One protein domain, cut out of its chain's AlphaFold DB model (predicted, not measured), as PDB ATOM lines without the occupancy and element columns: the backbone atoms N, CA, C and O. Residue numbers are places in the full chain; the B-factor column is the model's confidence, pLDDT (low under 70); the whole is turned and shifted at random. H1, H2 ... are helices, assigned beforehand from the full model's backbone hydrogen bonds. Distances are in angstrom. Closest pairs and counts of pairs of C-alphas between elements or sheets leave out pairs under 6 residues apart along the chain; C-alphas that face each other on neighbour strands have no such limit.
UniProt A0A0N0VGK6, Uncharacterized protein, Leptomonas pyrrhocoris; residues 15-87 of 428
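Overview. This is residues 15 to 87 of the 428 residues of an uncharacterized protein of Leptomonas pyrrhocoris (UniProt A0A0N0VGK6). A long, open helical hairpin: H1, with 23 residues, runs to a tight turn, and H2, the longest helix with 46 residues, folds back and runs on well past the beginning of H1. The two helices meet near the turn, and residues 54 to 87 of H2 stick out as a long arm with a kink. The printed part has 73 residues with two named helices, H1 then H2, and no named strand; the class is all helix. It is extended, with a radius of gyration of the C-alphas of 19.8 A, a rod spanning 67 by 21 by 15 A.

Along the chain. H1, residues 15 to 37, begins at C-alpha 15 (136.912, 63.124, 114.152) and is 33.4 A long. H2, residues 42 to 87, is 63.1 A long and ends at C-alpha 87 (127.668, 44.563, 83.322).

Arrangement. H1 and H2 form a helical hairpin, at a shallow tilt of 21 degrees, opposite ways. They touch through residues 35 to 36 and 42 to 46 alone; the closest C-alphas, those of Phe 35 and Arg 42, are 6.8 A apart. H2 has a kink of 40 degrees near residue 64. Of the O i to N i+4 pairs, 17 of 19 in H1 and 40 of 42 in H2 are within hydrogen-bond range.

Size, cuts and confidence. The C-alphas farthest apart, those of Ala 40 and Thr 87, are 67.1 A apart. The printed part has no cut, and its one link is tight. The mean pLDDT of the printed part is 76.2; residues 15, 33 to 36, 39 to 42 and 62 to 67 are under 70.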
ATOM      1  N   ARG A  15     135.917  62.095 114.509       68.38
ATOM      2  CA  ARG A  15     136.912  63.124 114.152       68.38
ATOM      3  C   ARG A  15     136.279  64.337 113.476       68.38
ATOM      4  O   ARG A  15     136.495  65.452 113.923       68.38
ATOM      5  N   TYR A  16     135.430  64.119 112.475       70.44
ATOM      6  CA  TYR A  16     134.734  65.215 111.793       70.44
ATOM      7  C   TYR A  16     133.747  65.939 112.708       70.44
ATOM      8  O   TYR A  16     133.643  67.151 112.645       70.44
ATOM      9  N   CYS A  17     133.087  65.219 113.622       72.25
ATOM     10  CA  CYS A  17     132.182  65.845 114.582       72.25
ATOM     11  C   CYS A  17     132.937  66.725 115.587       72.25
ATOM     12  O   CYS A  17     132.458  67.793 115.941       72.25
ATOM     13  N   VAL A  18     134.121  66.293 116.032       72.62
ATOM     14  CA  VAL A  18     134.982  67.084 116.920       72.62
ATOM     15  C   VAL A  18     135.530  68.306 116.185       72.62
ATOM     16  O   VAL A  18     135.537  69.387 116.760       72.62
ATOM     17  N   ILE A  19     135.919  68.161 114.914       74.69
ATOM     18  CA  ILE A  19     136.381  69.278 114.078       74.69
ATOM     19  C   ILE A  19     135.247  70.287 113.850       74.69
ATOM     20  O   ILE A  19     135.449  71.475 114.078       74.69
ATOM     21  N   ASP A  20     134.040  69.837 113.502       73.69
ATOM     22  CA  ASP A  20     132.877  70.716 113.322       73.69
ATOM     23  C   ASP A  20     132.480  71.417 114.634       73.69
ATOM     24  O   ASP A  20     132.190  72.615 114.642       73.69
ATOM     25  N   CYS A  21     132.522  70.707 115.769       75.75
ATOM     26  CA  CYS A  21     132.323  71.299 117.096       75.75
ATOM     27  C   CYS A  21     133.404  72.336 117.433       75.75
ATOM     28  O   CYS A  21     133.106  73.372 118.020       75.75
ATOM     29  N   PHE A  22     134.657  72.075 117.067       77.19
ATOM     30  CA  PHE A  22     135.760  72.989 117.334       77.19
ATOM     31  C   PHE A  22     135.656  74.250 116.473       77.19
ATOM     32  O   PHE A  22     135.770  75.352 116.996       77.19
ATOM     33  N   ILE A  23     135.355  74.110 115.180       80.31
ATOM     34  CA  ILE A  23     135.155  75.248 114.273       80.31
ATOM     35  C   ILE A  23     133.979  76.102 114.755       80.31
ATOM     36  O   ILE A  23     134.112  77.318 114.867       80.31
ATOM     37  N   THR A  24     132.849  75.486 115.104       78.69
ATOM     38  CA  THR A  24     131.690  76.226 115.635       78.69
ATOM     39  C   THR A  24     131.997  76.911 116.966       78.69
ATOM     40  O   THR A  24     131.584  78.054 117.164       78.69
ATOM     41  N   PHE A  25     132.771  76.272 117.847       80.06
ATOM     42  CA  PHE A  25     133.222  76.880 119.097       80.06
ATOM     43  C   PHE A  25     134.156  78.071 118.859       80.06
ATOM     44  O   PHE A  25     133.957  79.120 119.463       80.06
ATOM     45  N   VAL A  26     135.130  77.946 117.954       79.31
ATOM     46  CA  VAL A  26     136.058  79.032 117.604       79.31
ATOM     47  C   VAL A  26     135.303  80.205 116.985       79.31
ATOM     48  O   VAL A  26     135.503  81.342 117.398       79.31
ATOM     49  N   VAL A  27     134.377  79.949 116.058       80.56
ATOM     50  CA  VAL A  27     133.545  81.003 115.460       80.56
ATOM     51  C   VAL A  27     132.700  81.693 116.531       80.56
ATOM     52  O   VAL A  27     132.670  82.920 116.580       80.56
ATOM     53  N   ALA A  28     132.073  80.946 117.442       78.69
ATOM     54  CA  ALA A  28     131.320  81.538 118.545       78.69
ATOM     55  C   ALA A  28     132.225  82.361 119.479       78.69
ATOM     56  O   ALA A  28     131.876  83.485 119.832       78.69
ATOM     57  N   ALA A  29     133.399  81.841 119.835       77.31
ATOM     58  CA  ALA A  29     134.352  82.496 120.723       77.31
ATOM     59  C   ALA A  29     134.981  83.754 120.110       77.31
ATOM     60  O   ALA A  29     135.334  84.659 120.856       77.31
ATOM     61  N   VAL A  30     135.105  83.837 118.783       80.06
ATOM     62  CA  VAL A  30     135.619  85.027 118.081       80.06
ATOM     63  C   VAL A  30     134.498  86.027 117.791       80.06
ATOM     64  O   VAL A  30     134.691  87.232 117.950       80.06
ATOM     65  N   CYS A  31     133.304  85.565 117.420       72.38
ATOM     66  CA  CYS A  31     132.184  86.453 117.115       72.38
ATOM     67  C   CYS A  31     131.538  87.047 118.374       72.38
ATOM     68  O   CYS A  31     131.167  88.218 118.355       72.38
ATOM     69  N   LEU A  32     131.426  86.305 119.481       74.56
ATOM     70  CA  LEU A  32     130.799  86.814 120.709       74.56
ATOM     71  C   LEU A  32     131.498  88.071 121.270       74.56
ATOM     72  O   LEU A  32     130.798  89.049 121.532       74.56
ATOM     73  N   PRO A  33     132.838  88.130 121.402       69.88
ATOM     74  CA  PRO A  33     133.537  89.329 121.861       69.88
ATOM     75  C   PRO A  33     133.369  90.515 120.912       69.88
ATOM     76  O   PRO A  33     133.171  91.639 121.368       69.88
ATOM     77  N   VAL A  34     133.393  90.272 119.597       69.88
ATOM     78  CA  VAL A  34     133.193  91.320 118.580       69.88
ATOM     79  C   VAL A  34     131.784  91.912 118.689       69.88
ATOM     80  O   VAL A  34     131.623  93.130 118.633       69.88
ATOM     81  N   PHE A  35     130.772  91.081 118.946       64.50
ATOM     82  CA  PHE A  35     129.405  91.540 119.208       64.50
ATOM     83  C   PHE A  35     129.278  92.310 120.528       64.50
ATOM     84  O   PHE A  35     128.535  93.289 120.600       64.50
ATOM     85  N   VAL A  36     130.008  91.905 121.570       68.88
ATOM     86  CA  VAL A  36     130.007  92.619 122.853       68.88
ATOM     87  C   VAL A  36     130.712  93.970 122.728       68.88
ATOM     88  O   VAL A  36     130.252  94.934 123.328       68.88
ATOM     89  N   MET A  37     131.762  94.114 121.922       70.69
ATOM     90  CA  MET A  37     132.511  95.376 121.815       70.69
ATOM     91  C   MET A  37     131.739  96.518 121.125       70.69
ATOM     92  O   MET A  37     131.931  97.679 121.483       70.69
ATOM     93  N   VAL A  38     130.808  96.239 120.205       70.69
ATOM     94  CA  VAL A  38     130.083  97.289 119.458       70.69
ATOM     95  C   VAL A  38     128.805  97.712 120.194       70.69
ATOM     96  O   VAL A  38     127.744  97.128 120.009       70.69
ATOM     97  N   ALA A  39     128.899  98.739 121.043       61.94
ATOM     98  CA  ALA A  39     127.836  99.157 121.969       61.94
ATOM     99  C   ALA A  39     126.529  99.660 121.328       61.94
ATOM    100  O   ALA A  39     125.455  99.430 121.883       61.94
ATOM    101  N   ALA A  40     126.598 100.307 120.165       65.75
ATOM    102  CA  ALA A  40     125.449 101.003 119.583       65.75
ATOM    103  C   ALA A  40     124.444 100.082 118.861       65.75
ATOM    104  O   ALA A  40     123.287 100.453 118.695       65.75
ATOM    105  N   SER A  41     124.849  98.871 118.457       60.56
ATOM    106  CA  SER A  41     123.994  97.941 117.700       60.56
ATOM    107  C   SER A  41     123.554  96.704 118.495       60.56
ATOM    108  O   SER A  41     122.783  95.893 117.976       60.56
ATOM    109  N   ARG A  42     123.990  96.580 119.762       63.41
ATOM    110  CA  ARG A  42     123.912  95.366 120.605       63.41
ATOM    111  C   ARG A  42     122.537  94.709 120.682       63.41
ATOM    112  O   ARG A  42     122.454  93.489 120.775       63.41
ATOM    113  N   VAL A  43     121.460  95.493 120.670       72.81
ATOM    114  CA  VAL A  43     120.107  94.950 120.851       72.81
ATOM    115  C   VAL A  43     119.656  94.196 119.601       72.81
ATOM    116  O   VAL A  43     119.223  93.051 119.688       72.81
ATOM    117  N   TYR A  44     119.823  94.792 118.422       73.69
ATOM    118  CA  TYR A  44     119.389  94.176 117.166       73.69
ATOM    119  C   TYR A  44     120.330  93.058 116.724       73.69
ATOM    120  O   TYR A  44     119.882  92.004 116.269       73.69
ATOM    121  N   THR A  45     121.633  93.260 116.908       72.44
ATOM    122  CA  THR A  45     122.647  92.273 116.542       72.44
ATOM    123  C   THR A  45     122.596  91.069 117.482       72.44
ATOM    124  O   THR A  45     122.626  89.938 117.005       72.44
ATOM    125  N   GLY A  46     122.388  91.268 118.787       74.12
ATOM    126  CA  GLY A  46     122.199  90.176 119.746       74.12
ATOM    127  C   GLY A  46     120.971  89.312 119.449       74.12
ATOM    128  O   GLY A  46     121.056  88.085 119.509       74.12
ATOM    129  N   VAL A  47     119.845  89.922 119.057       77.06
ATOM    130  CA  VAL A  47     118.629  89.178 118.675       77.06
ATOM    131  C   VAL A  47     118.836  88.402 117.374       77.06
ATOM    132  O   VAL A  47     118.470  87.229 117.305       77.06
ATOM    133  N   LEU A  48     119.471  89.007 116.365       77.31
ATOM    134  CA  LEU A  48     119.811  88.319 115.114       77.31
ATOM    135  C   LEU A  48     120.793  87.165 115.344       77.31
ATOM    136  O   LEU A  48     120.609  86.090 114.777       77.31
ATOM    137  N   LEU A  49     121.791  87.353 116.207       76.81
ATOM    138  CA  LEU A  49     122.768  86.321 116.544       76.81
ATOM    139  C   LEU A  49     122.130  85.189 117.356       76.81
ATOM    140  O   LEU A  49     122.390  84.018 117.088       76.81
ATOM    141  N   GLY A  50     121.246  85.520 118.299       76.88
ATOM    142  CA  GLY A  50     120.458  84.540 119.044       76.88
ATOM    143  C   GLY A  50     119.551  83.726 118.123       76.88
ATOM    144  O   GLY A  50     119.537  82.498 118.200       76.88
ATOM    145  N   LEU A  51     118.853  84.384 117.192       80.19
ATOM    146  CA  LEU A  51     118.042  83.711 116.176       80.19
ATOM    147  C   LEU A  51     118.893  82.830 115.263       80.19
ATOM    148  O   LEU A  51     118.513  81.686 115.024       80.19
ATOM    149  N   ALA A  52     120.049  83.316 114.807       76.25
ATOM    150  CA  ALA A  52     120.974  82.539 113.993       76.25
ATOM    151  C   ALA A  52     121.466  81.297 114.747       76.25
ATOM    152  O   ALA A  52     121.413  80.200 114.199       76.25
ATOM    153  N   ALA A  53     121.853  81.430 116.018       77.69
ATOM    154  CA  ALA A  53     122.285  80.311 116.852       77.69
ATOM    155  C   ALA A  53     121.164  79.284 117.071       77.69
ATOM    156  O   ALA A  53     121.392  78.081 116.939       77.69
ATOM    157  N   VAL A  54     119.934  79.734 117.344       78.25
ATOM    158  CA  VAL A  54     118.765  78.848 117.467       78.25
ATOM    159  C   VAL A  54     118.484  78.145 116.141       78.25
ATOM    160  O   VAL A  54     118.223  76.941 116.137       78.25
ATOM    161  N   PHE A  55     118.567  78.861 115.019       81.56
ATOM    162  CA  PHE A  55     118.355  78.292 113.693       81.56
ATOM    163  C   PHE A  55     119.426  77.255 113.368       81.56
ATOM    164  O   PHE A  55     119.075  76.151 112.967       81.56
ATOM    165  N   PHE A  56     120.700  77.553 113.634       77.50
ATOM    166  CA  PHE A  56     121.811  76.617 113.485       77.50
ATOM    167  C   PHE A  56     121.637  75.392 114.375       77.50
ATOM    168  O   PHE A  56     121.703  74.284 113.859       77.50
ATOM    169  N   CYS A  57     121.317  75.547 115.661       73.81
ATOM    170  CA  CYS A  57     121.022  74.422 116.556       73.81
ATOM    171  C   CYS A  57     119.862  73.565 116.042       73.81
ATOM    172  O   CYS A  57     119.912  72.334 116.088       73.81
ATOM    173  N   LYS A  58     118.808  74.199 115.520       77.44
ATOM    174  CA  LYS A  58     117.651  73.495 114.970       77.44
ATOM    175  C   LYS A  58     118.018  72.756 113.683       77.44
ATOM    176  O   LYS A  58     117.665  71.588 113.542       77.44
ATOM    177  N   LEU A  59     118.782  73.392 112.796       74.00
ATOM    178  CA  LEU A  59     119.317  72.793 111.573       74.00
ATOM    179  C   LEU A  59     120.232  71.615 111.907       74.00
ATOM    180  O   LEU A  59     120.097  70.545 111.326       74.00
ATOM    181  N   TRP A  60     121.084  71.769 112.918       72.56
ATOM    182  CA  TRP A  60     121.986  70.733 113.405       72.56
ATOM    183  C   TRP A  60     121.225  69.546 113.992       72.56
ATOM    184  O   TRP A  60     121.639  68.403 113.821       72.56
ATOM    185  N   ARG A  61     120.048  69.786 114.585       73.25
ATOM    186  CA  ARG A  61     119.135  68.721 115.016       73.25
ATOM    187  C   ARG A  61     118.430  68.013 113.848       73.25
ATOM    188  O   ARG A  61     118.074  66.844 113.988       73.25
ATOM    189  N   PHE A  62     118.265  68.667 112.698       66.06
ATOM    190  CA  PHE A  62     117.730  68.056 111.469       66.06
ATOM    191  C   PHE A  62     118.802  67.383 110.596       66.06
ATOM    192  O   PHE A  62     118.504  66.429 109.875       66.06
ATOM    193  N   LEU A  63     120.063  67.799 110.706       60.62
ATOM    194  CA  LEU A  63     121.184  67.170 110.010       60.62
ATOM    195  C   LEU A  63     121.311  65.650 110.243       60.62
ATOM    196  O   LEU A  63     121.575  64.949 109.265       60.62
ATOM    197  N   PRO A  64     121.100  65.069 111.444       61.00
ATOM    198  CA  PRO A  64     121.204  63.621 111.617       61.00
ATOM    199  C   PRO A  64     120.123  62.835 110.862       61.00
ATOM    200  O   PRO A  64     120.409  61.720 110.418       61.00
ATOM    201  N   SER A  65     118.918  63.388 110.655       64.81
ATOM    202  CA  SER A  65     117.891  62.698 109.853       64.81
ATOM    203  C   SER A  65     118.247  62.730 108.367       64.81
ATOM    204  O   SER A  65     118.151  61.709 107.683       64.81
ATOM    205  N   HIS A  66     118.761  63.866 107.890       66.88
ATOM    206  CA  HIS A  66     119.208  64.008 106.510       66.88
ATOM    207  C   HIS A  66     120.473  63.186 106.237       66.88
ATOM    208  O   HIS A  66     120.640  62.649 105.148       66.88
ATOM    209  N   ARG A  67     121.340  62.992 107.237       66.06
ATOM    210  CA  ARG A  67     122.547  62.163 107.118       66.06
ATOM    211  C   ARG A  67     122.217  60.706 106.815       66.06
ATOM    212  O   ARG A  67     122.842  60.127 105.934       66.06
ATOM    213  N   ARG A  68     121.216  60.127 107.491       77.69
ATOM    214  CA  ARG A  68     120.753  58.758 107.191       77.69
ATOM    215  C   ARG A  68     120.157  58.673 105.789       77.69
ATOM    216  O   ARG A  68     120.417  57.706 105.086       77.69
ATOM    217  N   TRP A  69     119.410  59.695 105.373       81.38
ATOM    218  CA  TRP A  69     118.836  59.761 104.029       81.38
ATOM    219  C   TRP A  69     119.911  59.866 102.936       81.38
ATOM    220  O   TRP A  69     119.875  59.109 101.969       81.38
ATOM    221  N   VAL A  70     120.915  60.727 103.127       79.06
ATOM    222  CA  VAL A  70     122.064  60.879 102.218       79.06
ATOM    223  C   VAL A  70     122.910  59.614 102.186       79.06
ATOM    224  O   VAL A  70     123.329  59.199 101.116       79.06
ATOM    225  N   GLU A  71     123.131  58.959 103.324       82.81
ATOM    226  CA  GLU A  71     123.872  57.697 103.378       82.81
ATOM    227  C   GLU A  71     123.130  56.575 102.641       82.81
ATOM    228  O   GLU A  71     123.743  55.809 101.901       82.81
ATOM    229  N   HIS A  72     121.800  56.530 102.750       84.69
ATOM    230  CA  HIS A  72     120.979  55.586 101.995       84.69
ATOM    231  C   HIS A  72     120.980  55.890 100.488       84.69
ATOM    232  O   HIS A  72     121.079  54.975  99.673       84.69
ATOM    233  N   GLN A  73     120.918  57.169 100.108       85.94
ATOM    234  CA  GLN A  73     121.039  57.623  98.718       85.94
ATOM    235  C   GLN A  73     122.423  57.309  98.132       85.94
ATOM    236  O   GLN A  73     122.520  56.787  97.023       85.94
ATOM    237  N   ALA A  74     123.491  57.570  98.885       83.94
ATOM    238  CA  ALA A  74     124.862  57.276  98.487       83.94
ATOM    239  C   ALA A  74     125.081  55.769  98.332       83.94
ATOM    240  O   ALA A  74     125.671  55.340  97.343       83.94
ATOM    241  N   ARG A  75     124.537  54.958  99.248       89.69
ATOM    242  CA  ARG A  75     124.599  53.495  99.159       89.69
ATOM    243  C   ARG A  75     123.848  52.966  97.939       89.69
ATOM    244  O   ARG A  75     124.416  52.177  97.197       89.69
ATOM    245  N   LYS A  76     122.640  53.474  97.663       91.50
ATOM    246  CA  LYS A  76     121.901  53.133  96.436       91.50
ATOM    247  C   LYS A  76     122.683  53.489  95.172       91.50
ATOM    248  O   LYS A  76     122.750  52.684  94.253       91.50
ATOM    249  N   ARG A  77     123.313  54.668  95.123       87.62
ATOM    250  CA  ARG A  77     124.133  55.066  93.967       87.62
ATOM    251  C   ARG A  77     125.399  54.226  93.825       87.62
ATOM    252  O   ARG A  77     125.756  53.876  92.707       87.62
ATOM    253  N   ALA A  78     126.049  53.873  94.931       90.00
ATOM    254  CA  ALA A  78     127.198  52.976  94.917       90.00
ATOM    255  C   ALA A  78     126.809  51.576  94.418       90.00
ATOM    256  O   ALA A  78     127.517  51.008  93.594       90.00
ATOM    257  N   GLU A  79     125.663  51.046  94.850       89.50
ATOM    258  CA  GLU A  79     125.129  49.769  94.364       89.50
ATOM    259  C   GLU A  79     124.792  49.823  92.864       89.50
ATOM    260  O   GLU A  79     125.149  48.895  92.137       89.50
ATOM    261  N   CYS A  80     124.200  50.921  92.376       87.75
ATOM    262  CA  CYS A  80     123.956  51.129  90.944       87.75
ATOM    263  C   CYS A  80     125.254  51.171  90.128       87.75
ATOM    264  O   CYS A  80     125.342  50.499  89.103       87.75
ATOM    265  N   LEU A  81     126.273  51.898  90.597       87.12
ATOM    266  CA  LEU A  81     127.571  51.941  89.924       87.12
ATOM    267  C   LEU A  81     128.215  50.552  89.917       87.12
ATOM    268  O   LEU A  81     128.634  50.076  88.871       87.12
ATOM    269  N   VAL A  82     128.241  49.842  91.045       88.44
ATOM    270  CA  VAL A  82     128.812  48.487  91.098       88.44
ATOM    271  C   VAL A  82     128.072  47.520  90.160       88.44
ATOM    272  O   VAL A  82     128.711  46.657  89.556       88.44
ATOM    273  N   ALA A  83     126.752  47.651  90.007       87.00
ATOM    274  CA  ALA A  83     125.988  46.868  89.035       87.00
ATOM    275  C   ALA A  83     126.391  47.198  87.588       87.00
ATOM    276  O   ALA A  83     126.650  46.279  86.811       87.00
ATOM    277  N   GLU A  84     126.536  48.481  87.255       85.44
ATOM    278  CA  GLU A  84     126.998  48.941  85.940       85.44
ATOM    279  C   GLU A  84     128.409  48.418  85.615       85.44
ATOM    280  O   GLU A  84     128.643  47.836  84.551       85.44
ATOM    281  N   TRP A  85     129.330  48.499  86.578       81.56
ATOM    282  CA  TRP A  85     130.690  47.963  86.455       81.56
ATOM    283  C   TRP A  85     130.717  46.444  86.241       81.56
ATOM    284  O   TRP A  85     131.577  45.941  85.518       81.56
ATOM    285  N   ARG A  86     129.781  45.692  86.837       77.56
ATOM    286  CA  ARG A  86     129.662  44.244  86.595       77.56
ATOM    287  C   ARG A  86     129.103  43.927  85.214       77.56
ATOM    288  O   ARG A  86     129.538  42.944  84.628       77.56
ATOM    289  N   THR A  87     128.193  44.743  84.686       79.38
ATOM    290  CA  THR A  87     127.668  44.563  83.322       79.38
ATOM    291  C   THR A  87     128.662  44.968  82.235       79.38
ATOM    292  O   THR A  87     128.641  44.388  81.156       79.38
TER     293      THR A  87